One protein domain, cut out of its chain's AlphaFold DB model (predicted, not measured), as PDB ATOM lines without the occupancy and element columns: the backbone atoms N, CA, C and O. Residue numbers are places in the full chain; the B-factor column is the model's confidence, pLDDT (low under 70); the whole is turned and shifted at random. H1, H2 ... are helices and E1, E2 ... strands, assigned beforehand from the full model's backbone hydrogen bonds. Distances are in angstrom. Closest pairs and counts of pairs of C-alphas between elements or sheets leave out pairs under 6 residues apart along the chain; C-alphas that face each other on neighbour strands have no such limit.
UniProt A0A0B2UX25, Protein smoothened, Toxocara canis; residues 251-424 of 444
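What this domain is: This is residues 251 to 424 of the 444 residues of the protein "Protein smoothened" of Toxocara canis (UniProt A0A0B2UX25). Four long helices, H1, H3, H5 and H7, stand in a curved row, each running opposite to its neighbour, with H7 splayed from H5. A small hairpin, E1 and E2, sticks out past the helix ends where H3 and H7 begin, joined to H7 through short H6; short H4 and the long loop of residues 324 to 343 lie at the other ends of the long helices, where H3 ends and H5 begins. The printed part has 174 residues, in the order H1 H2 H3 H4 H5 E1 E2 H6 H7, and is mostly helix. It is loose, with a radius of gyration of the C-alphas of 20.7 A, and elongated, spanning 64 by 41 by 26 A.

Where its parts are: Strands E1, residues 381 to 384, and E2, 387 to 391, begin at C-alphas (38.217, 38.652, 29.701) and (39.927, 47.601, 28.470). H6 is 392 to 396; H7, 398 to 422, is 36.7 A long and ends at C-alpha (47.560, 17.457, 76.981). H5, 344 to 371, is 40.5 A long, H3, 291 to 314, 35.9 A, and H1, 252 to 283, 45.1 A. H2 is 286 to 289 and H4 316 to 323.

How they stand to each other: E1 and E2 form an antiparallel hairpin, with N 382 and O 390 2.9 A apart. H6 is close to H3 but not clearly touching, C-alphas 291 and 393 being 7.8 A apart. H3, the hub, touches H5 at a shallow tilt of 23 degrees, opposite ways, closest at C-alphas 299 and 359, 4.4 A. It touches H1 at 27 degrees, a shallow tilt, opposite ways, closest at C-alphas 270 and 304, 5.6 A. H7 touches H5 at a steep tilt of 43 degrees, opposite ways, closest at C-alphas 354 and 404, 5.1 A. H2 and H3 touch only at the corner, closest at C-alphas 287 and 294, 5.3 A. H4 touches H5 with residues 344 to 345 of H5 alone, about perpendicular at 87 degrees, C-alphas 322 and 345 being closest at 4.8 A. Every O i to N i+4 pair is within hydrogen-bond range in H1, H4, H5, H6 and H7, and 17 of 20 in H3; H2 is too short for one.

The domain as a whole: The farthest C-alphas, Ser 251 and Asp 385, are 69.5 A apart. The printed part has no cut; the link H4 to H5 is long. Mean pLDDT of the printed part is 82.5, with 28 residues under 70, among them 333 to 342 and 415 to 424.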
ATOM      1  N   SER A 251      47.423 -10.956  60.160       68.75
ATOM      2  CA  SER A 251      48.267 -11.711  59.233       68.75
ATOM      3  C   SER A 251      49.009 -10.797  58.260       68.75
ATOM      4  O   SER A 251      48.438  -9.982  57.527       68.75
ATOM      5  N   GLU A 252      50.330 -10.958  58.235       71.44
ATOM      6  CA  GLU A 252      51.209 -10.161  57.384       71.44
ATOM      7  C   GLU A 252      50.911 -10.375  55.892       71.44
ATOM      8  O   GLU A 252      50.976  -9.426  55.111       71.44
ATOM      9  N   GLY A 253      50.518 -11.596  55.509       79.38
ATOM     10  CA  GLY A 253      50.144 -11.943  54.137       79.38
ATOM     11  C   GLY A 253      48.889 -11.215  53.651       79.38
ATOM     12  O   GLY A 253      48.924 -10.595  52.590       79.38
ATOM     13  N   ILE A 254      47.802 -11.210  54.438       79.38
ATOM     14  CA  ILE A 254      46.562 -10.506  54.058       79.38
ATOM     15  C   ILE A 254      46.821  -9.002  53.978       79.38
ATOM     16  O   ILE A 254      46.388  -8.360  53.026       79.38
ATOM     17  N   ARG A 255      47.585  -8.447  54.927       77.12
ATOM     18  CA  ARG A 255      47.956  -7.029  54.912       77.12
ATOM     19  C   ARG A 255      48.743  -6.657  53.656       77.12
ATOM     20  O   ARG A 255      48.398  -5.675  53.007       77.12
ATOM     21  N   LYS A 256      49.781  -7.423  53.304       83.12
ATOM     22  CA  LYS A 256      50.593  -7.165  52.101       83.12
ATOM     23  C   LYS A 256      49.751  -7.249  50.832       83.12
ATOM     24  O   LYS A 256      49.841  -6.353  50.003       83.12
ATOM     25  N   ASN A 257      48.896  -8.264  50.715       87.00
ATOM     26  CA  ASN A 257      48.033  -8.435  49.546       87.00
ATOM     27  C   ASN A 257      46.993  -7.314  49.428       87.00
ATOM     28  O   ASN A 257      46.791  -6.784  48.339       87.00
ATOM     29  N   LEU A 258      46.370  -6.914  50.541       85.06
ATOM     30  CA  LEU A 258      45.415  -5.807  50.573       85.06
ATOM     31  C   LEU A 258      46.086  -4.482  50.194       85.06
ATOM     32  O   LEU A 258      45.569  -3.755  49.351       85.06
ATOM     33  N   LEU A 259      47.251  -4.182  50.777       83.75
ATOM     34  CA  LEU A 259      48.008  -2.972  50.451       83.75
ATOM     35  C   LEU A 259      48.457  -2.966  48.989       83.75
ATOM     36  O   LEU A 259      48.307  -1.946  48.327       83.75
ATOM     37  N   ALA A 260      48.944  -4.095  48.469       88.81
ATOM     38  CA  ALA A 260      49.327  -4.222  47.067       88.81
ATOM     39  C   ALA A 260      48.131  -3.993  46.135       88.81
ATOM     40  O   ALA A 260      48.237  -3.217  45.192       88.81
ATOM     41  N   PHE A 261      46.976  -4.595  46.431       90.38
ATOM     42  CA  PHE A 261      45.754  -4.397  45.654       90.38
ATOM     43  C   PHE A 261      45.325  -2.924  45.626       90.38
ATOM     44  O   PHE A 261      45.102  -2.360  44.555       90.38
ATOM     45  N   ILE A 262      45.265  -2.286  46.798       89.31
ATOM     46  CA  ILE A 262      44.894  -0.874  46.924       89.31
ATOM     47  C   ILE A 262      45.891   0.021  46.170       89.31
ATOM     48  O   ILE A 262      45.475   0.923  45.439       89.31
ATOM     49  N   PHE A 263      47.192  -0.245  46.304       90.69
ATOM     50  CA  PHE A 263      48.250   0.473  45.597       90.69
ATOM     51  C   PHE A 263      48.097   0.340  44.078       90.69
ATOM     52  O   PHE A 263      48.125   1.340  43.367       90.69
ATOM     53  N   THR A 264      47.870  -0.872  43.563       93.06
ATOM     54  CA  THR A 264      47.689  -1.110  42.124       93.06
ATOM     55  C   THR A 264      46.474  -0.370  41.570       93.06
ATOM     56  O   THR A 264      46.588   0.299  40.545       93.06
ATOM     57  N   VAL A 265      45.324  -0.435  42.250       93.19
ATOM     58  CA  VAL A 265      44.113   0.296  41.832       93.19
ATOM     59  C   VAL A 265      44.375   1.801  41.810       93.19
ATOM     60  O   VAL A 265      44.036   2.481  40.842       93.19
ATOM     61  N   SER A 266      45.032   2.318  42.842       91.81
ATOM     62  CA  SER A 266      45.312   3.749  42.972       91.81
ATOM     63  C   SER A 266      46.323   4.233  41.932       91.81
ATOM     64  O   SER A 266      46.146   5.304  41.357       91.81
ATOM     65  N   LEU A 267      47.328   3.417  41.600       94.81
ATOM     66  CA  LEU A 267      48.268   3.691  40.515       94.81
ATOM     67  C   LEU A 267      47.553   3.805  39.162       94.81
ATOM     68  O   LEU A 267      47.833   4.728  38.398       94.81
ATOM     69  N   ILE A 268      46.601   2.911  38.873       95.56
ATOM     70  CA  ILE A 268      45.800   2.970  37.641       95.56
ATOM     71  C   ILE A 268      44.983   4.268  37.596       95.56
ATOM     72  O   ILE A 268      44.986   4.950  36.573       95.56
ATOM     73  N   VAL A 269      44.329   4.640  38.704       93.56
ATOM     74  CA  VAL A 269      43.558   5.892  38.800       93.56
ATOM     75  C   VAL A 269      44.446   7.109  38.532       93.56
ATOM     76  O   VAL A 269      44.066   7.955  37.725       93.56
ATOM     77  N   VAL A 270      45.638   7.170  39.135       95.19
ATOM     78  CA  VAL A 270      46.616   8.252  38.923       95.19
ATOM     79  C   VAL A 270      47.062   8.335  37.468       95.19
ATOM     80  O   VAL A 270      47.131   9.427  36.906       95.19
ATOM     81  N   LEU A 271      47.384   7.201  36.842       96.00
ATOM     82  CA  LEU A 271      47.835   7.179  35.451       96.00
ATOM     83  C   LEU A 271      46.730   7.663  34.511       96.00
ATOM     84  O   LEU A 271      46.974   8.533  33.676       96.00
ATOM     85  N   LEU A 272      45.504   7.161  34.683       95.56
ATOM     86  CA  LEU A 272      44.357   7.579  33.879       95.56
ATOM     87  C   LEU A 272      44.045   9.068  34.072       95.56
ATOM     88  O   LEU A 272      43.884   9.786  33.086       95.56
ATOM     89  N   SER A 273      44.016   9.559  35.315       93.56
ATOM     90  CA  SER A 273      43.744  10.973  35.595       93.56
ATOM     91  C   SER A 273      44.836  11.888  35.037       93.56
ATOM     92  O   SER A 273      44.519  12.929  34.459       93.56
ATOM     93  N   SER A 274      46.104  11.472  35.124       94.88
ATOM     94  CA  SER A 274      47.250  12.190  34.555       94.88
ATOM     95  C   SER A 274      47.169  12.270  33.032       94.88
ATOM     96  O   SER A 274      47.376  13.341  32.465       94.88
ATOM     97  N   ILE A 275      46.829  11.162  32.362       95.44
ATOM     98  CA  ILE A 275      46.661  11.120  30.904       95.44
ATOM     99  C   ILE A 275      45.491  12.012  30.481       95.44
ATOM    100  O   ILE A 275      45.645  12.824  29.571       95.44
ATOM    101  N   CYS A 276      44.339  11.919  31.152       94.19
ATOM    102  CA  CYS A 276      43.182  12.764  30.857       94.19
ATOM    103  C   CYS A 276      43.494  14.253  31.057       94.19
ATOM    104  O   CYS A 276      43.131  15.073  30.212       94.19
ATOM    105  N   PHE A 277      44.187  14.611  32.139       94.62
ATOM    106  CA  PHE A 277      44.616  15.987  32.383       94.62
ATOM    107  C   PHE A 277      45.626  16.464  31.329       94.62
ATOM    108  O   PHE A 277      45.440  17.528  30.745       94.62
ATOM    109  N   GLY A 278      46.656  15.672  31.025       94.06
ATOM    110  CA  GLY A 278      47.657  16.018  30.014       94.06
ATOM    111  C   GLY A 278      47.042  16.186  28.624       94.06
ATOM    112  O   GLY A 278      47.305  17.172  27.937       94.06
ATOM    113  N   TYR A 279      46.148  15.276  28.233       94.38
ATOM    114  CA  TYR A 279      45.427  15.362  26.966       94.38
ATOM    115  C   TYR A 279      44.559  16.622  26.887       94.38
ATOM    116  O   TYR A 279      44.634  17.377  25.917       94.38
ATOM    117  N   THR A 280      43.760  16.880  27.926       91.19
ATOM    118  CA  THR A 280      42.883  18.057  27.958       91.19
ATOM    119  C   THR A 280      43.678  19.356  27.988       91.19
ATOM    120  O   THR A 280      43.352  20.249  27.218       91.19
ATOM    121  N   SER A 281      44.734  19.459  28.796       90.19
ATOM    122  CA  SER A 281      45.495  20.701  28.964       90.19
ATOM    123  C   SER A 281      46.407  21.045  27.784       90.19
ATOM    124  O   SER A 281      46.561  22.227  27.486       90.19
ATOM    125  N   PHE A 282      47.040  20.057  27.140       89.81
ATOM    126  CA  PHE A 282      48.042  20.317  26.094       89.81
ATOM    127  C   PHE A 282      47.513  20.129  24.673       89.81
ATOM    128  O   PHE A 282      47.897  20.878  23.779       89.81
ATOM    129  N   PHE A 283      46.643  19.143  24.451       86.75
ATOM    130  CA  PHE A 283      46.234  18.751  23.099       86.75
ATOM    131  C   PHE A 283      44.834  19.240  22.726       86.75
ATOM    132  O   PHE A 283      44.508  19.339  21.544       86.75
ATOM    133  N   SER A 284      43.992  19.566  23.709       89.62
ATOM    134  CA  SER A 284      42.626  19.997  23.440       89.62
ATOM    135  C   SER A 284      42.513  21.514  23.303       89.62
ATOM    136  O   SER A 284      42.726  22.265  24.253       89.62
ATOM    137  N   SER A 285      42.030  21.980  22.151       87.69
ATOM    138  CA  SER A 285      41.619  23.381  21.963       87.69
ATOM    139  C   SER A 285      40.460  23.791  22.888       87.69
ATOM    140  O   SER A 285      40.251  24.981  23.149       87.69
ATOM    141  N   LEU A 286      39.730  22.813  23.442       87.19
ATOM    142  CA  LEU A 286      38.668  23.033  24.426       87.19
ATOM    143  C   LEU A 286      39.200  23.641  25.726       87.19
ATOM    144  O   LEU A 286      38.476  24.391  26.376       87.19
ATOM    145  N   TRP A 287      40.467  23.398  26.075       87.69
ATOM    146  CA  TRP A 287      41.101  24.012  27.241       87.69
ATOM    147  C   TRP A 287      41.114  25.536  27.160       87.69
ATOM    148  O   TRP A 287      40.870  26.219  28.152       87.69
ATOM    149  N   LEU A 288      41.365  26.091  25.971       84.94
ATOM    150  CA  LEU A 288      41.445  27.535  25.730       84.94
ATOM    151  C   LEU A 288      40.081  28.174  25.446       84.94
ATOM    152  O   LEU A 288      39.885  29.358  25.708       84.94
ATOM    153  N   THR A 289      39.116  27.392  24.968       84.06
ATOM    154  CA  THR A 289      37.824  27.912  24.494       84.06
ATOM    155  C   THR A 289      36.660  27.668  25.450       84.06
ATOM    156  O   THR A 289      35.666  28.381  25.363       84.06
ATOM    157  N   ASN A 290      36.762  26.712  26.377       88.44
ATOM    158  CA  ASN A 290      35.658  26.338  27.256       88.44
ATOM    159  C   ASN A 290      36.071  26.356  28.736       88.44
ATOM    160  O   ASN A 290      36.861  25.529  29.195       88.44
ATOM    161  N   LEU A 291      35.476  27.271  29.505       88.50
ATOM    162  CA  LEU A 291      35.748  27.410  30.937       88.50
ATOM    163  C   LEU A 291      35.336  26.168  31.751       88.50
ATOM    164  O   LEU A 291      35.997  25.838  32.729       88.50
ATOM    165  N   CYS A 292      34.304  25.428  31.333       90.38
ATOM    166  CA  CYS A 292      33.904  24.194  32.018       90.38
ATOM    167  C   CYS A 292      35.000  23.126  31.912       90.38
ATOM    168  O   CYS A 292      35.336  22.494  32.910       90.38
ATOM    169  N   VAL A 293      35.593  22.960  30.724       91.75
ATOM    170  CA  VAL A 293      36.700  22.012  30.507       91.75
ATOM    171  C   VAL A 293      37.934  22.440  31.300       91.75
ATOM    172  O   VAL A 293      38.571  21.598  31.927       91.75
ATOM    173  N   TYR A 294      38.212  23.746  31.356       92.06
ATOM    174  CA  TYR A 294      39.269  24.314  32.194       92.06
ATOM    175  C   TYR A 294      39.071  23.979  33.686       92.06
ATOM    176  O   TYR A 294      39.965  23.420  34.319       92.06
ATOM    177  N   THR A 295      37.879  24.234  34.242       93.62
ATOM    178  CA  THR A 295      37.579  23.924  35.657       93.62
ATOM    179  C   THR A 295      37.641  22.428  35.966       93.62
ATOM    180  O   THR A 295      38.218  22.030  36.977       93.62
ATOM    181  N   LEU A 296      37.114  21.583  35.072       93.75
ATOM    182  CA  LEU A 296      37.146  20.132  35.234       93.75
ATOM    183  C   LEU A 296      38.580  19.595  35.186       93.75
ATOM    184  O   LEU A 296      38.938  18.724  35.976       93.75
ATOM    185  N   GLY A 297      39.423  20.119  34.299       94.44
ATOM    186  CA  GLY A 297      40.809  19.681  34.249       94.44
ATOM    187  C   GLY A 297      41.637  20.161  35.444       94.44
ATOM    188  O   GLY A 297      42.466  19.399  35.928       94.44
ATOM    189  N   HIS A 298      41.362  21.334  36.023       95.12
ATOM    190  CA  HIS A 298      41.962  21.723  37.309       95.12
ATOM    191  C   HIS A 298      41.483  20.857  38.491       95.12
ATOM    192  O   HIS A 298      42.274  20.560  39.397       95.12
ATOM    193  N   ALA A 299      40.232  20.382  38.469       95.81
ATOM    194  CA  ALA A 299      39.755  19.375  39.418       95.81
ATOM    195  C   ALA A 299      40.507  18.040  39.246       95.81
ATOM    196  O   ALA A 299      40.978  17.476  40.234       95.81
ATOM    197  N   LEU A 300      40.700  17.578  38.003       94.75
ATOM    198  CA  LEU A 300      41.478  16.371  37.682       94.75
ATOM    199  C   LEU A 300      42.952  16.498  38.086       94.75
ATOM    200  O   LEU A 300      43.510  15.554  38.643       94.75
ATOM    201  N   LEU A 301      43.579  17.656  37.864       95.50
ATOM    202  CA  LEU A 301      44.941  17.938  38.326       95.50
ATOM    203  C   LEU A 301      45.030  17.838  39.850       95.50
ATOM    204  O   LEU A 301      45.908  17.159  40.376       95.50
ATOM    205  N   SER A 302      44.098  18.480  40.558       96.44
ATOM    206  CA  SER A 302      44.064  18.475  42.025       96.44
ATOM    207  C   SER A 302      43.874  17.056  42.574       96.44
ATOM    208  O   SER A 302      44.582  16.659  43.496       96.44
ATOM    209  N   ALA A 303      42.988  16.264  41.961       93.19
ATOM    210  CA  ALA A 303      42.804  14.856  42.301       93.19
ATOM    211  C   ALA A 303      44.066  14.025  42.015       93.19
ATOM    212  O   ALA A 303      44.470  13.220  42.847       93.19
ATOM    213  N   THR A 304      44.727  14.247  40.878       95.19
ATOM    214  CA  THR A 304      45.970  13.544  40.517       95.19
ATOM    215  C   THR A 304      47.075  13.816  41.536       95.19
ATOM    216  O   THR A 304      47.710  12.881  42.017       95.19
ATOM    217  N   ILE A 305      47.267  15.083  41.917       95.06
ATOM    218  CA  ILE A 305      48.228  15.478  42.954       95.06
ATOM    219  C   ILE A 305      47.873  14.813  44.289       95.06
ATOM    220  O   ILE A 305      48.753  14.241  44.927       95.06
ATOM    221  N   HIS A 306      46.596  14.835  44.688       93.81
ATOM    222  CA  HIS A 306      46.128  14.191  45.917       93.81
ATOM    223  C   HIS A 306      46.495  12.703  45.958       93.81
ATOM    224  O   HIS A 306      47.129  12.247  46.908       93.81
ATOM    225  N   TRP A 307      46.147  11.955  44.909       92.62
ATOM    226  CA  TRP A 307      46.436  10.526  44.827       92.62
ATOM    227  C   TRP A 307      47.940  10.230  44.775       92.62
ATOM    228  O   TRP A 307      48.380   9.263  45.386       92.62
ATOM    229  N   LEU A 308      48.743  11.066  44.106       92.81
ATOM    230  CA  LEU A 308      50.205  10.930  44.099       92.81
ATOM    231  C   LEU A 308      50.805  11.082  45.498       92.81
ATOM    232  O   LEU A 308      51.634  10.264  45.891       92.81
ATOM    233  N   ILE A 309      50.375  12.097  46.252       92.00
ATOM    234  CA  ILE A 309      50.830  12.302  47.634       92.00
ATOM    235  C   ILE A 309      50.385  11.126  48.497       92.00
ATOM    236  O   ILE A 309      51.193  10.553  49.217       92.00
ATOM    237  N   TRP A 310      49.127  10.714  48.378       89.62
ATOM    238  CA  TRP A 310      48.582   9.610  49.159       89.62
ATOM    239  C   TRP A 310      49.332   8.290  48.926       89.62
ATOM    240  O   TRP A 310      49.587   7.531  49.859       89.62
ATOM    241  N   MET A 311      49.771   8.044  47.690       89.31
ATOM    242  CA  MET A 311      50.574   6.869  47.341       89.31
ATOM    243  C   MET A 311      51.946   6.841  48.030       89.31
ATOM    244  O   MET A 311      52.527   5.764  48.176       89.31
ATOM    245  N   THR A 312      52.463   7.984  48.500       86.06
ATOM    246  CA  THR A 312      53.730   8.020  49.248       86.06
ATOM    247  C   THR A 312      53.650   7.257  50.578       86.06
ATOM    248  O   THR A 312      54.648   6.668  50.996       86.06
ATOM    249  N   GLY A 313      52.454   7.140  51.168       82.81
ATOM    250  CA  GLY A 313      52.197   6.371  52.390       82.81
ATOM    251  C   GLY A 313      52.366   4.850  52.251       82.81
ATOM    252  O   GLY A 313      52.451   4.151  53.255       82.81
ATOM    253  N   PHE A 314      52.474   4.306  51.031       83.88
ATOM    254  CA  PHE A 314      52.737   2.871  50.823       83.88
ATOM    255  C   PHE A 314      54.220   2.505  50.919       83.88
ATOM    256  O   PHE A 314      54.557   1.329  51.061       83.88
ATOM    257  N   PHE A 315      55.118   3.489  50.843       83.62
ATOM    258  CA  PHE A 315      56.546   3.245  50.980       83.62
ATOM    259  C   PHE A 315      56.911   3.180  52.461       83.62
ATOM    260  O   PHE A 315      56.842   4.185  53.164       83.62
ATOM    261  N   ASP A 316      57.350   2.005  52.925       77.38
ATOM    262  CA  ASP A 316      57.630   1.735  54.344       77.38
ATOM    263  C   ASP A 316      58.541   2.789  55.000       77.38
ATOM    264  O   ASP A 316      58.309   3.165  56.146       77.38
ATOM    265  N   GLY A 317      59.551   3.300  54.285       76.06
ATOM    266  CA  GLY A 317      60.450   4.335  54.811       76.06
ATOM    267  C   GLY A 317      59.745   5.669  55.075       76.06
ATOM    268  O   GLY A 317      59.953   6.284  56.123       76.06
ATOM    269  N   ILE A 318      58.866   6.085  54.158       76.31
ATOM    270  CA  ILE A 318      58.063   7.303  54.306       76.31
ATOM    271  C   ILE A 318      57.031   7.081  55.409       76.31
ATOM    272  O   ILE A 318      57.026   7.829  56.383       76.31
ATOM    273  N   ALA A 319      56.255   5.999  55.332       76.06
ATOM    274  CA  ALA A 319      55.232   5.655  56.316       76.06
ATOM    275  C   ALA A 319      55.786   5.610  57.750       76.06
ATOM    276  O   ALA A 319      55.194   6.171  58.670       76.06
ATOM    277  N   GLN A 320      56.964   5.011  57.953       76.81
ATOM    278  CA  GLN A 320      57.618   4.989  59.263       76.81
ATOM    279  C   GLN A 320      58.049   6.382  59.726       76.81
ATOM    280  O   GLN A 320      57.876   6.705  60.900       76.81
ATOM    281  N   SER A 321      58.578   7.222  58.831       74.62
ATOM    282  CA  SER A 321      58.974   8.596  59.172       74.62
ATOM    283  C   SER A 321      57.781   9.480  59.573       74.62
ATOM    284  O   SER A 321      57.902  10.305  60.484       74.62
ATOM    285  N   VAL A 322      56.623   9.265  58.936       74.06
ATOM    286  CA  VAL A 322      55.355   9.963  59.202       74.06
ATOM    287  C   VAL A 322      54.786   9.513  60.547       74.06
ATOM    288  O   VAL A 322      54.538  10.338  61.429       74.06
ATOM    289  N   MET A 323      54.609   8.199  60.705       72.50
ATOM    290  CA  MET A 323      53.758   7.598  61.734       72.50
ATOM    291  C   MET A 323      54.503   7.226  63.015       72.50
ATOM    292  O   MET A 323      53.885   7.173  64.080       72.50
ATOM    293  N   CYS A 324      55.805   6.934  62.936       75.19
ATOM    294  CA  CYS A 324      56.556   6.395  64.065       75.19
ATOM    295  C   CYS A 324      57.507   7.416  64.699       75.19
ATOM    296  O   CYS A 324      58.116   8.255  64.032       75.19
ATOM    297  N   VAL A 325      57.716   7.276  66.008       74.94
ATOM    298  CA  VAL A 325      58.778   7.981  66.744       74.94
ATOM    299  C   VAL A 325      60.049   7.126  66.777       74.94
ATOM    300  O   VAL A 325      59.932   5.922  66.995       74.94
ATOM    301  N   ALA A 326      61.215   7.768  66.567       55.44
ATOM    302  CA  ALA A 326      62.646   7.398  66.711       55.44
ATOM    303  C   ALA A 326      63.093   5.914  66.776       55.44
ATOM    304  O   ALA A 326      64.128   5.570  66.219       55.44
ATOM    305  N   SER A 327      62.345   5.029  67.431       61.72
ATOM    306  CA  SER A 327      62.570   3.581  67.499       61.72
ATOM    307  C   SER A 327      61.645   2.755  66.591       61.72
ATOM    308  O   SER A 327      61.735   1.528  66.582       61.72
ATOM    309  N   GLY A 328      60.722   3.386  65.851       63.81
ATOM    310  CA  GLY A 328      59.799   2.703  64.931       63.81
ATOM    311  C   GLY A 328      58.685   1.901  65.622       63.81
ATOM    312  O   GLY A 328      57.866   1.270  64.957       63.81
ATOM    313  N   ARG A 329      58.655   1.893  66.960       68.38
ATOM    314  CA  ARG A 329      57.754   1.043  67.756       68.38
ATOM    315  C   ARG A 329      56.472   1.743  68.175       68.38
ATOM    316  O   ARG A 329      55.448   1.082  68.311       68.38
ATOM    317  N   ILE A 330      56.527   3.058  68.362       74.06
ATOM    318  CA  ILE A 330      55.452   3.846  68.967       74.06
ATOM    319  C   ILE A 330      54.856   4.775  67.922       74.06
ATOM    320  O   ILE A 330      55.590   5.381  67.136       74.06
ATOM    321  N   ARG A 331      53.526   4.865  67.931       72.88
ATOM    322  CA  ARG A 331      52.773   5.808  67.111       72.88
ATOM    323  C   ARG A 331      53.018   7.240  67.586       72.88
ATOM    324  O   ARG A 331      53.025   7.506  68.784       72.88
ATOM    325  N   ARG A 332      53.211   8.160  66.646       73.19
ATOM    326  CA  ARG A 332      53.232   9.597  66.916       73.19
ATOM    327  C   ARG A 332      51.792  10.100  67.049       73.19
ATOM    328  O   ARG A 332      51.006   9.939  66.121       73.19
ATOM    329  N   ASP A 333      51.463  10.713  68.184       63.25
ATOM    330  CA  ASP A 333      50.098  11.186  68.480       63.25
ATOM    331  C   ASP A 333      49.932  12.697  68.264       63.25
ATOM    332  O   ASP A 333      48.816  13.221  68.257       63.25
ATOM    333  N   THR A 334      51.037  13.429  68.107       57.16
ATOM    334  CA  THR A 334      51.010  14.887  68.044       57.16
ATOM    335  C   THR A 334      51.129  15.413  66.613       57.16
ATOM    336  O   THR A 334      52.131  15.217  65.925       57.16
ATOM    337  N   TYR A 335      50.150  16.239  66.220       54.19
ATOM    338  CA  TYR A 335      50.353  17.352  65.282       54.19
ATOM    339  C   TYR A 335      51.168  18.443  65.994       54.19
ATOM    340  O   TYR A 335      50.695  19.546  66.252       54.19
ATOM    341  N   GLY A 336      52.365  18.098  66.460       49.19
ATOM    342  CA  GLY A 336      53.211  18.997  67.229       49.19
ATOM    343  C   GLY A 336      54.217  19.678  66.317       49.19
ATOM    344  O   GLY A 336      54.964  19.004  65.609       49.19
ATOM    345  N   MET A 337      54.312  21.007  66.374       48.09
ATOM    346  CA  MET A 337      55.546  21.706  65.998       48.09
ATOM    347  C   MET A 337      56.592  21.465  67.093       48.09
ATOM    348  O   MET A 337      56.988  22.380  67.814       48.09
ATOM    349  N   ALA A 338      57.015  20.213  67.270       44.66
ATOM    350  CA  ALA A 338      58.099  19.902  68.182       44.66
ATOM    351  C   ALA A 338      59.371  20.573  67.637       44.66
ATOM    352  O   ALA A 338      59.851  20.246  66.551       44.66
ATOM    353  N   ASN A 339      59.867  21.565  68.382       48.47
ATOM    354  CA  ASN A 339      61.060  22.374  68.098       48.47
ATOM    355  C   ASN A 339      60.963  23.362  66.918       48.47
ATOM    356  O   ASN A 339      61.992  23.779  66.396       48.47
ATOM    357  N   GLY A 340      59.756  23.757  66.490       49.75
ATOM    358  CA  GLY A 340      59.593  24.739  65.404       49.75
ATOM    359  C   GLY A 340      59.953  24.218  64.004       49.75
ATOM    360  O   GLY A 340      60.015  25.002  63.061       49.75
ATOM    361  N   ALA A 341      60.165  22.906  63.851       53.25
ATOM    362  CA  ALA A 341      60.402  22.264  62.563       53.25
ATOM    363  C   ALA A 341      59.099  21.690  61.979       53.25
ATOM    364  O   ALA A 341      58.331  21.013  62.671       53.25
ATOM    365  N   LEU A 342      58.865  21.935  60.687       62.50
ATOM    366  CA  LEU A 342      57.802  21.293  59.911       62.50
ATOM    367  C   LEU A 342      58.115  19.800  59.763       62.50
ATOM    368  O   LEU A 342      58.987  19.405  58.994       62.50
ATOM    369  N   GLN A 343      57.402  18.974  60.523       72.75
ATOM    370  CA  GLN A 343      57.485  17.519  60.430       72.75
ATOM    371  C   GLN A 343      56.800  17.017  59.153       72.75
ATOM    372  O   GLN A 343      55.814  17.598  58.696       72.75
ATOM    373  N   TRP A 344      57.283  15.900  58.608       76.06
ATOM    374  CA  TRP A 344      56.793  15.347  57.342       76.06
ATOM    375  C   TRP A 344      55.288  15.000  57.366       76.06
ATOM    376  O   TRP A 344      54.586  15.361  56.428       76.06
ATOM    377  N   CYS A 345      54.747  14.467  58.478       77.25
ATOM    378  CA  CYS A 345      53.290  14.245  58.640       77.25
ATOM    379  C   CYS A 345      52.473  15.545  58.501       77.25
ATOM    380  O   CYS A 345      51.395  15.536  57.911       77.25
ATOM    381  N   ASN A 346      52.981  16.690  58.980       80.00
ATOM    382  CA  ASN A 346      52.267  17.965  58.848       80.00
ATOM    383  C   ASN A 346      52.254  18.451  57.395       80.00
ATOM    384  O   ASN A 346      51.226  18.936  56.926       80.00
ATOM    385  N   ILE A 347      53.383  18.312  56.691       84.00
ATOM    386  CA  ILE A 347      53.510  18.690  55.279       84.00
ATOM    387  C   ILE A 347      52.594  17.812  54.422       84.00
ATOM    388  O   ILE A 347      51.790  18.334  53.653       84.00
ATOM    389  N   GLU A 348      52.675  16.493  54.592       85.62
ATOM    390  CA  GLU A 348      51.852  15.528  53.864       85.62
ATOM    391  C   GLU A 348      50.360  15.760  54.127       85.62
ATOM    392  O   GLU A 348      49.580  15.910  53.186       85.62
ATOM    393  N   SER A 349      49.968  15.912  55.398       84.88
ATOM    394  CA  SER A 349      48.590  16.239  55.771       84.88
ATOM    395  C   SER A 349      48.126  17.544  55.122       84.88
ATOM    396  O   SER A 349      47.033  17.591  54.558       84.88
ATOM    397  N   TRP A 350      48.932  18.609  55.160       89.38
ATOM    398  CA  TRP A 350      48.574  19.893  54.549       89.38
ATOM    399  C   TRP A 350      48.394  19.783  53.028       89.38
ATOM    400  O   TRP A 350      47.408  20.296  52.489       89.38
ATOM    401  N   LEU A 351      49.292  19.071  52.342       91.88
ATOM    402  CA  LEU A 351      49.213  18.844  50.898       91.88
ATOM    403  C   LEU A 351      47.977  18.015  50.514       91.88
ATOM    404  O   LEU A 351      47.268  18.367  49.565       91.88
ATOM    405  N   LEU A 352      47.668  16.955  51.267       91.38
ATOM    406  CA  LEU A 352      46.476  16.128  51.056       91.38
ATOM    407  C   LEU A 352      45.183  16.933  51.230       91.38
ATOM    408  O   LEU A 352      44.289  16.841  50.388       91.38
ATOM    409  N   HIS A 353      45.092  17.762  52.276       90.75
ATOM    410  CA  HIS A 353      43.913  18.597  52.526       90.75
ATOM    411  C   HIS A 353      43.748  19.688  51.468       90.75
ATOM    412  O   HIS A 353      42.644  19.901  50.969       90.75
ATOM    413  N   THR A 354      44.841  20.358  51.097       94.38
ATOM    414  CA  THR A 354      44.815  21.427  50.092       94.38
ATOM    415  C   THR A 354      44.400  20.882  48.727       94.38
ATOM    416  O   THR A 354      43.538  21.461  48.068       94.38
ATOM    417  N   SER A 355      44.962  19.744  48.311       95.56
ATOM    418  CA  SER A 355      44.630  19.104  47.031       95.56
ATOM    419  C   SER A 355      43.187  18.590  46.985       95.56
ATOM    420  O   SER A 355      42.492  18.831  45.996       95.56
ATOM    421  N   LEU A 356      42.694  17.972  48.065       94.50
ATOM    422  CA  LEU A 356      41.308  17.503  48.161       94.50
ATOM    423  C   LEU A 356      40.306  18.664  48.142       94.50
ATOM    424  O   LEU A 356      39.337  18.641  47.380       94.50
ATOM    425  N   LEU A 357      40.546  19.700  48.950       94.88
ATOM    426  CA  LEU A 357      39.671  20.867  49.021       94.88
ATOM    427  C   LEU A 357      39.678  21.650  47.705       94.88
ATOM    428  O   LEU A 357      38.625  22.077  47.242       94.88
ATOM    429  N   SER A 358      40.842  21.777  47.067       96.31
ATOM    430  CA  SER A 358      40.949  22.350  45.726       96.31
ATOM    431  C   SER A 358      40.102  21.571  44.718       96.31
ATOM    432  O   SER A 358      39.293  22.172  44.014       96.31
ATOM    433  N   ALA A 359      40.227  20.238  44.672       95.81
ATOM    434  CA  ALA A 359      39.433  19.407  43.765       95.81
ATOM    435  C   ALA A 359      37.925  19.629  43.969       95.81
ATOM    436  O   ALA A 359      37.189  19.819  43.000       95.81
ATOM    437  N   PHE A 360      37.481  19.679  45.227       95.81
ATOM    438  CA  PHE A 360      36.091  19.957  45.577       95.81
ATOM    439  C   PHE A 360      35.632  21.350  45.119       95.81
ATOM    440  O   PHE A 360      34.607  21.468  44.451       95.81
ATOM    441  N   LEU A 361      36.398  22.404  45.412       95.81
ATOM    442  CA  LEU A 361      36.044  23.777  45.035       95.81
ATOM    443  C   LEU A 361      36.001  23.972  43.511       95.81
ATOM    444  O   LEU A 361      35.106  24.653  43.007       95.81
ATOM    445  N   TRP A 362      36.909  23.339  42.762       96.88
ATOM    446  CA  TRP A 362      36.868  23.345  41.298       96.88
ATOM    447  C   TRP A 362      35.633  22.626  40.744       96.88
ATOM    448  O   TRP A 362      35.023  23.120  39.795       96.88
ATOM    449  N   LEU A 363      35.210  21.513  41.355       95.31
ATOM    450  CA  LEU A 363      33.958  20.838  40.994       95.31
ATOM    451  C   LEU A 363      32.727  21.696  41.317       95.31
ATOM    452  O   LEU A 363      31.812  21.777  40.499       95.31
ATOM    453  N   CYS A 364      32.708  22.390  42.456       94.94
ATOM    454  CA  CYS A 364      31.650  23.353  42.766       94.94
ATOM    455  C   CYS A 364      31.601  24.480  41.729       94.94
ATOM    456  O   CYS A 364      30.521  24.822  41.249       94.94
ATOM    457  N   CYS A 365      32.757  25.015  41.329       93.31
ATOM    458  CA  CYS A 365      32.838  26.026  40.279       93.31
ATOM    459  C   CYS A 365      32.294  25.494  38.945       93.31
ATOM    460  O   CYS A 365      31.469  26.155  38.316       93.31
ATOM    461  N   PHE A 366      32.664  24.271  38.555       93.62
ATOM    462  CA  PHE A 366      32.105  23.602  37.379       93.62
ATOM    463  C   PHE A 366      30.573  23.513  37.443       93.62
ATOM    464  O   PHE A 366      29.899  23.856  36.471       93.62
ATOM    465  N   LEU A 367      30.011  23.100  38.582       93.00
ATOM    466  CA  LEU A 367      28.561  23.005  38.763       93.00
ATOM    467  C   LEU A 367      27.881  24.371  38.651       93.00
ATOM    468  O   LEU A 367      26.876  24.488  37.956       93.00
ATOM    469  N   VAL A 368      28.446  25.412  39.267       91.81
ATOM    470  CA  VAL A 368      27.922  26.785  39.172       91.81
ATOM    471  C   VAL A 368      27.946  27.283  37.727       91.81
ATOM    472  O   VAL A 368      26.953  27.831  37.256       91.81
ATOM    473  N   LEU A 369      29.038  27.047  36.995       89.88
ATOM    474  CA  LEU A 369      29.154  27.431  35.586       89.88
ATOM    475  C   LEU A 369      28.155  26.684  34.695       89.88
ATOM    476  O   LEU A 369      27.611  27.264  33.757       89.88
ATOM    477  N   ARG A 370      27.902  25.404  34.990       88.88
ATOM    478  CA  ARG A 370      26.948  24.577  34.246       88.88
ATOM    479  C   ARG A 370      25.499  24.959  34.518       88.88
ATOM    480  O   ARG A 370      24.749  25.124  33.564       88.88
ATOM    481  N   VAL A 371      25.114  25.087  35.786       90.88
ATOM    482  CA  VAL A 371      23.729  25.369  36.198       90.88
ATOM    483  C   VAL A 371      23.369  26.832  35.963       90.88
ATOM    484  O   VAL A 371      22.265  27.134  35.527       90.88
ATOM    485  N   GLY A 372      24.302  27.747  36.219       80.38
ATOM    486  CA  GLY A 372      24.054  29.181  36.115       80.38
ATOM    487  C   GLY A 372      23.878  29.689  34.685       80.38
ATOM    488  O   GLY A 372      23.509  30.848  34.526       80.38
ATOM    489  N   HIS A 373      24.167  28.870  33.660       75.12
ATOM    490  CA  HIS A 373      24.152  29.265  32.243       75.12
ATOM    491  C   HIS A 373      24.778  30.648  32.006       75.12
ATOM    492  O   HIS A 373      24.287  31.432  31.194       75.12
ATOM    493  N   ALA A 374      25.838  30.971  32.754       65.31
ATOM    494  CA  ALA A 374      26.378  32.319  32.770       65.31
ATOM    495  C   ALA A 374      26.782  32.704  31.334       65.31
ATOM    496  O   ALA A 374      27.541  31.954  30.707       65.31
ATOM    497  N   PRO A 375      26.278  33.827  30.785       64.94
ATOM    498  CA  PRO A 375      26.629  34.276  29.446       64.94
ATOM    499  C   PRO A 375      28.076  34.774  29.459       64.94
ATOM    500  O   PRO A 375      28.359  35.960  29.617       64.94
ATOM    501  N   ILE A 376      29.017  33.841  29.350       71.44
ATOM    502  CA  ILE A 376      30.445  34.132  29.360       71.44
ATOM    503  C   ILE A 376      30.878  34.420  27.926       71.44
ATOM    504  O   ILE A 376      30.663  33.628  27.005       71.44
ATOM    505  N   ARG A 377      31.491  35.588  27.740       69.56
ATOM    506  CA  ARG A 377      32.039  36.028  26.459       69.56
ATOM    507  C   ARG A 377      33.211  35.117  26.060       69.56
ATOM    508  O   ARG A 377      33.975  34.667  26.912       69.56
ATOM    509  N   LYS A 378      33.349  34.824  24.760       71.94
ATOM    510  CA  LYS A 378      34.313  33.831  24.231       71.94
ATOM    511  C   LYS A 378      35.783  34.152  24.539       71.94
ATOM    512  O   LYS A 378      36.616  33.252  24.521       71.94
ATOM    513  N   ASP A 379      36.096  35.417  24.797       75.56
ATOM    514  CA  ASP A 379      37.430  35.902  25.148       75.56
ATOM    515  C   ASP A 379      37.789  35.682  26.627       75.56
ATOM    516  O   ASP A 379      38.957  35.783  26.985       75.56
ATOM    517  N   HIS A 380      36.826  35.310  27.483       79.75
ATOM    518  CA  HIS A 380      37.032  35.063  28.920       79.75
ATOM    519  C   HIS A 380      37.730  36.222  29.664       79.75
ATOM    520  O   HIS A 380      38.361  36.002  30.706       79.75
ATOM    521  N   CYS A 381      37.628  37.444  29.136       80.06
ATOM    522  CA  CYS A 381      38.217  38.652  29.701       80.06
ATOM    523  C   CYS A 381      37.155  39.462  30.442       80.06
ATOM    524  O   CYS A 381      36.045  39.666  29.946       80.06
ATOM    525  N   ILE A 382      37.517  39.950  31.624       76.81
ATOM    526  CA  ILE A 382      36.755  40.953  32.356       76.81
ATOM    527  C   ILE A 382      37.224  42.313  31.838       76.81
ATOM    528  O   ILE A 382      38.416  42.624  31.901       76.81
ATOM    529  N   TYR A 383      36.295  43.097  31.292       72.88
ATOM    530  CA  TYR A 383      36.577  44.454  30.839       72.88
ATOM    531  C   TYR A 383      36.182  45.439  31.933       72.88
ATOM    532  O   TYR A 383      35.031  45.440  32.367       72.88
ATOM    533  N   VAL A 384      37.125  46.282  32.335       74.62
ATOM    534  CA  VAL A 384      36.882  47.451  33.184       74.62
ATOM    535  C   VAL A 384      37.142  48.661  32.293       74.62
ATOM    536  O   VAL A 384      38.145  48.705  31.582       74.62
ATOM    537  N   ASP A 385      36.175  49.572  32.194       77.12
ATOM    538  CA  ASP A 385      36.252  50.769  31.340       77.12
ATOM    539  C   ASP A 385      36.623  50.492  29.866       77.12
ATOM    540  O   ASP A 385      37.351  51.241  29.213       77.12
ATOM    541  N   GLY A 386      36.129  49.376  29.318       76.75
ATOM    542  CA  GLY A 386      36.349  48.991  27.920       76.75
ATOM    543  C   GLY A 386      37.739  48.418  27.615       76.75
ATOM    544  O   GLY A 386      37.991  48.053  26.466       76.75
ATOM    545  N   ARG A 387      38.621  48.265  28.613       74.25
ATOM    546  CA  ARG A 387      39.927  47.601  28.470       74.25
ATOM    547  C   ARG A 387      39.901  46.208  29.111       74.25
ATOM    548  O   ARG A 387      39.341  46.060  30.195       74.25
ATOM    549  N   PRO A 388      40.470  45.172  28.469       74.69
ATOM    550  CA  PRO A 388      40.560  43.844  29.068       74.69
ATOM    551  C   PRO A 388      41.640  43.860  30.155       74.69
ATOM    552  O   PRO A 388      42.827  43.832  29.840       74.69
ATOM    553  N   GLU A 389      41.243  43.929  31.424       75.44
ATOM    554  CA  GLU A 389      42.206  44.043  32.529       75.44
ATOM    555  C   GLU A 389      42.613  42.685  33.106       75.44
ATOM    556  O   GLU A 389      43.786  42.479  33.412       75.44
ATOM    557  N   MET A 390      41.682  41.730  33.236       80.31
ATOM    558  CA  MET A 390      41.985  40.415  33.818       80.31
ATOM    559  C   MET A 390      41.225  39.269  33.147       80.31
ATOM    560  O   MET A 390      40.037  39.369  32.842       80.31
ATOM    561  N   SER A 391      41.902  38.131  32.968       86.06
ATOM    562  CA  SER A 391      41.256  36.889  32.534       86.06
ATOM    563  C   SER A 391      40.537  36.223  33.707       86.06
ATOM    564  O   SER A 391      41.132  36.016  34.767       86.06
ATOM    565  N   ILE A 392      39.290  35.789  33.493       86.19
ATOM    566  CA  ILE A 392      38.505  35.007  34.470       86.19
ATOM    567  C   ILE A 392      39.294  33.775  34.941       86.19
ATOM    568  O   ILE A 392      39.211  33.382  36.100       86.19
ATOM    569  N   ARG A 393      40.120  33.195  34.064       86.19
ATOM    570  CA  ARG A 393      40.976  32.040  34.373       86.19
ATOM    571  C   ARG A 393      41.971  32.347  35.489       86.19
ATOM    572  O   ARG A 393      42.096  31.558  36.417       86.19
ATOM    573  N   CYS A 394      42.624  33.507  35.428       86.38
ATOM    574  CA  CYS A 394      43.561  33.955  36.458       86.38
ATOM    575  C   CYS A 394      42.845  34.207  37.787       86.38
ATOM    576  O   CYS A 394      43.355  33.823  38.835       86.38
ATOM    577  N   VAL A 395      41.639  34.782  37.743       87.38
ATOM    578  CA  VAL A 395      40.821  35.005  38.946       87.38
ATOM    579  C   VAL A 395      40.422  33.675  39.591       87.38
ATOM    580  O   VAL A 395      40.505  33.531  40.807       87.38
ATOM    581  N   LEU A 396      40.057  32.664  38.798       90.00
ATOM    582  CA  LEU A 396      39.688  31.346  39.320       90.00
ATOM    583  C   LEU A 396      40.854  30.610  40.001       90.00
ATOM    584  O   LEU A 396      40.608  29.785  40.876       90.00
ATOM    585  N   LEU A 397      42.117  30.936  39.698       92.31
ATOM    586  CA  LEU A 397      43.266  30.357  40.411       92.31
ATOM    587  C   LEU A 397      43.280  30.705  41.910       92.31
ATOM    588  O   LEU A 397      43.890  29.973  42.690       92.31
ATOM    589  N   VAL A 398      42.553  31.743  42.339       94.44
ATOM    590  CA  VAL A 398      42.347  32.072  43.761       94.44
ATOM    591  C   VAL A 398      41.710  30.905  44.531       94.44
ATOM    592  O   VAL A 398      41.927  30.790  45.736       94.44
ATOM    593  N   ILE A 399      41.016  29.974  43.860       94.88
ATOM    594  CA  ILE A 399      40.502  28.736  44.472       94.88
ATOM    595  C   ILE A 399      41.614  27.957  45.194       94.88
ATOM    596  O   ILE A 399      41.401  27.484  46.310       94.88
ATOM    597  N   TYR A 400      42.812  27.868  44.607       95.81
ATOM    598  CA  TYR A 400      43.948  27.190  45.239       95.81
ATOM    599  C   TYR A 400      44.397  27.897  46.521       95.81
ATOM    600  O   TYR A 400      44.682  27.240  47.521       95.81
ATOM    601  N   LEU A 401      44.417  29.234  46.510       94.62
ATOM    602  CA  LEU A 401      44.768  30.036  47.681       94.62
ATOM    603  C   LEU A 401      43.744  29.848  48.805       94.62
ATOM    604  O   LEU A 401      44.126  29.625  49.950       94.62
ATOM    605  N   VAL A 402      42.449  29.879  48.479       95.19
ATOM    606  CA  VAL A 402      41.371  29.630  49.449       95.19
ATOM    607  C   VAL A 402      41.508  28.232  50.053       95.19
ATOM    608  O   VAL A 402      41.446  28.089  51.275       95.19
ATOM    609  N   ALA A 403      41.758  27.212  49.228       95.12
ATOM    610  CA  ALA A 403      41.965  25.850  49.706       95.12
ATOM    611  C   ALA A 403      43.163  25.750  50.666       95.12
ATOM    612  O   ALA A 403      43.052  25.155  51.739       95.12
ATOM    613  N   ALA A 404      44.285  26.381  50.315       93.56
ATOM    614  CA  ALA A 404      45.486  26.404  51.142       93.56
ATOM    615  C   ALA A 404      45.255  27.122  52.485       93.56
ATOM    616  O   ALA A 404      45.679  26.630  53.533       93.56
ATOM    617  N   ILE A 405      44.547  28.258  52.488       93.62
ATOM    618  CA  ILE A 405      44.209  29.001  53.713       93.62
ATOM    619  C   ILE A 405      43.353  28.138  54.644       93.62
ATOM    620  O   ILE A 405      43.678  27.999  55.823       93.62
ATOM    621  N   VAL A 406      42.297  27.505  54.125       93.19
ATOM    622  CA  VAL A 406      41.416  26.641  54.928       93.19
ATOM    623  C   VAL A 406      42.174  25.430  55.478       93.19
ATOM    624  O   VAL A 406      42.032  25.115  56.659       93.19
ATOM    625  N   ALA A 407      43.026  24.786  54.673       89.44
ATOM    626  CA  ALA A 407      43.873  23.683  55.134       89.44
ATOM    627  C   ALA A 407      44.835  24.122  56.255       89.44
ATOM    628  O   ALA A 407      45.042  23.391  57.224       89.44
ATOM    629  N   THR A 408      45.374  25.339  56.162       88.56
ATOM    630  CA  THR A 408      46.277  25.920  57.167       88.56
ATOM    631  C   THR A 408      45.546  26.197  58.480       88.56
ATOM    632  O   THR A 408      46.042  25.844  59.549       88.56
ATOM    633  N   ILE A 409      44.333  26.757  58.409       88.00
ATOM    634  CA  ILE A 409      43.470  26.963  59.580       88.00
ATOM    635  C   ILE A 409      43.121  25.615  60.224       88.00
ATOM    636  O   ILE A 409      43.220  25.480  61.442       88.00
ATOM    637  N   GLY A 410      42.768  24.605  59.423       83.25
ATOM    638  CA  GLY A 410      42.471  23.258  59.912       83.25
ATOM    639  C   GLY A 410      43.651  22.627  60.654       83.25
ATOM    640  O   GLY A 410      43.480  22.108  61.759       83.25
ATOM    641  N   LEU A 411      44.862  22.737  60.097       81.25
ATOM    642  CA  LEU A 411      46.086  22.266  60.747       81.25
ATOM    643  C   LEU A 411      46.324  22.992  62.081       81.25
ATOM    644  O   LEU A 411      46.566  22.344  63.097       81.25
ATOM    645  N   TRP A 412      46.187  24.320  62.100       80.94
ATOM    646  CA  TRP A 412      46.378  25.135  63.303       80.94
ATOM    647  C   TRP A 412      45.340  24.844  64.399       80.94
ATOM    648  O   TRP A 412      45.668  24.754  65.579       80.94
ATOM    649  N   MET A 413      44.074  24.626  64.038       78.19
ATOM    650  CA  MET A 413      43.046  24.247  65.014       78.19
ATOM    651  C   MET A 413      43.333  22.887  65.663       78.19
ATOM    652  O   MET A 413      43.058  22.705  66.855       78.19
ATOM    653  N   ASN A 414      43.892  21.944  64.901       70.12
ATOM    654  CA  ASN A 414      44.260  20.624  65.406       70.12
ATOM    655  C   ASN A 414      45.448  20.692  66.374       70.12
ATOM    656  O   ASN A 414      45.395  20.048  67.421       70.12
ATOM    657  N   THR A 415      46.462  21.522  66.100       67.19
ATOM    658  CA  THR A 415      47.599  21.694  67.022       67.19
ATOM    659  C   THR A 415      47.145  22.270  68.371       67.19
ATOM    660  O   THR A 415      47.452  21.714  69.426       67.19
ATOM    661  N   VAL A 416      46.304  23.310  68.353       63.91
ATOM    662  CA  VAL A 416      45.781  23.962  69.569       63.91
ATOM    663  C   VAL A 416      44.864  23.033  70.378       63.91
ATOM    664  O   VAL A 416      44.776  23.145  71.606       63.91
ATOM    665  N   ARG A 417      44.130  22.125  69.718       61.91
ATOM    666  CA  ARG A 417      43.291  21.134  70.409       61.91
ATOM    667  C   ARG A 417      44.152  20.135  71.181       61.91
ATOM    668  O   ARG A 417      43.871  19.895  72.352       61.91
ATOM    669  N   VAL A 418      45.205  19.614  70.556       60.38
ATOM    670  CA  VAL A 418      46.125  18.652  71.180       60.38
ATOM    671  C   VAL A 418      46.816  19.264  72.403       60.38
ATOM    672  O   VAL A 418      46.842  18.638  73.460       60.38
ATOM    673  N   GLU A 419      47.277  20.516  72.326       60.09
ATOM    674  CA  GLU A 419      47.881  21.208  73.478       60.09
ATOM    675  C   GLU A 419      46.911  21.382  74.658       60.09
ATOM    676  O   GLU A 419      47.290  21.226  75.822       60.09
ATOM    677  N   ARG A 420      45.637  21.688  74.377       58.59
ATOM    678  CA  ARG A 420      44.617  21.847  75.424       58.59
ATOM    679  C   ARG A 420      44.259  20.532  76.106       58.59
ATOM    680  O   ARG A 420      44.046  20.541  77.318       58.59
ATOM    681  N   GLU A 421      44.193  19.435  75.359       58.97
ATOM    682  CA  GLU A 421      43.904  18.110  75.919       58.97
ATOM    683  C   GLU A 421      45.104  17.552  76.698       58.97
ATOM    684  O   GLU A 421      44.927  17.043  77.804       58.97
ATOM    685  N   LEU A 422      46.338  17.769  76.224       56.44
ATOM    686  CA  LEU A 422      47.560  17.457  76.981       56.44
ATOM    687  C   LEU A 422      47.589  18.154  78.347       56.44
ATOM    688  O   LEU A 422      47.989  17.557  79.343       56.44
ATOM    689  N   LYS A 423      47.105  19.398  78.423       54.88
ATOM    690  CA  LYS A 423      47.027  20.151  79.684       54.88
ATOM    691  C   LYS A 423      45.892  19.685  80.609       54.88
ATOM    692  O   LYS A 423      45.907  20.010  81.794       54.88
ATOM    693  N   LYS A 424      44.904  18.952  80.082       49.41
ATOM    694  CA  LYS A 424      43.748  18.426  80.830       49.41
ATOM    695  C   LYS A 424      43.873  16.951  81.212       49.41
ATOM    696  O   LYS A 424      43.137  16.513  82.096       49.41
TER     697      LYS A 424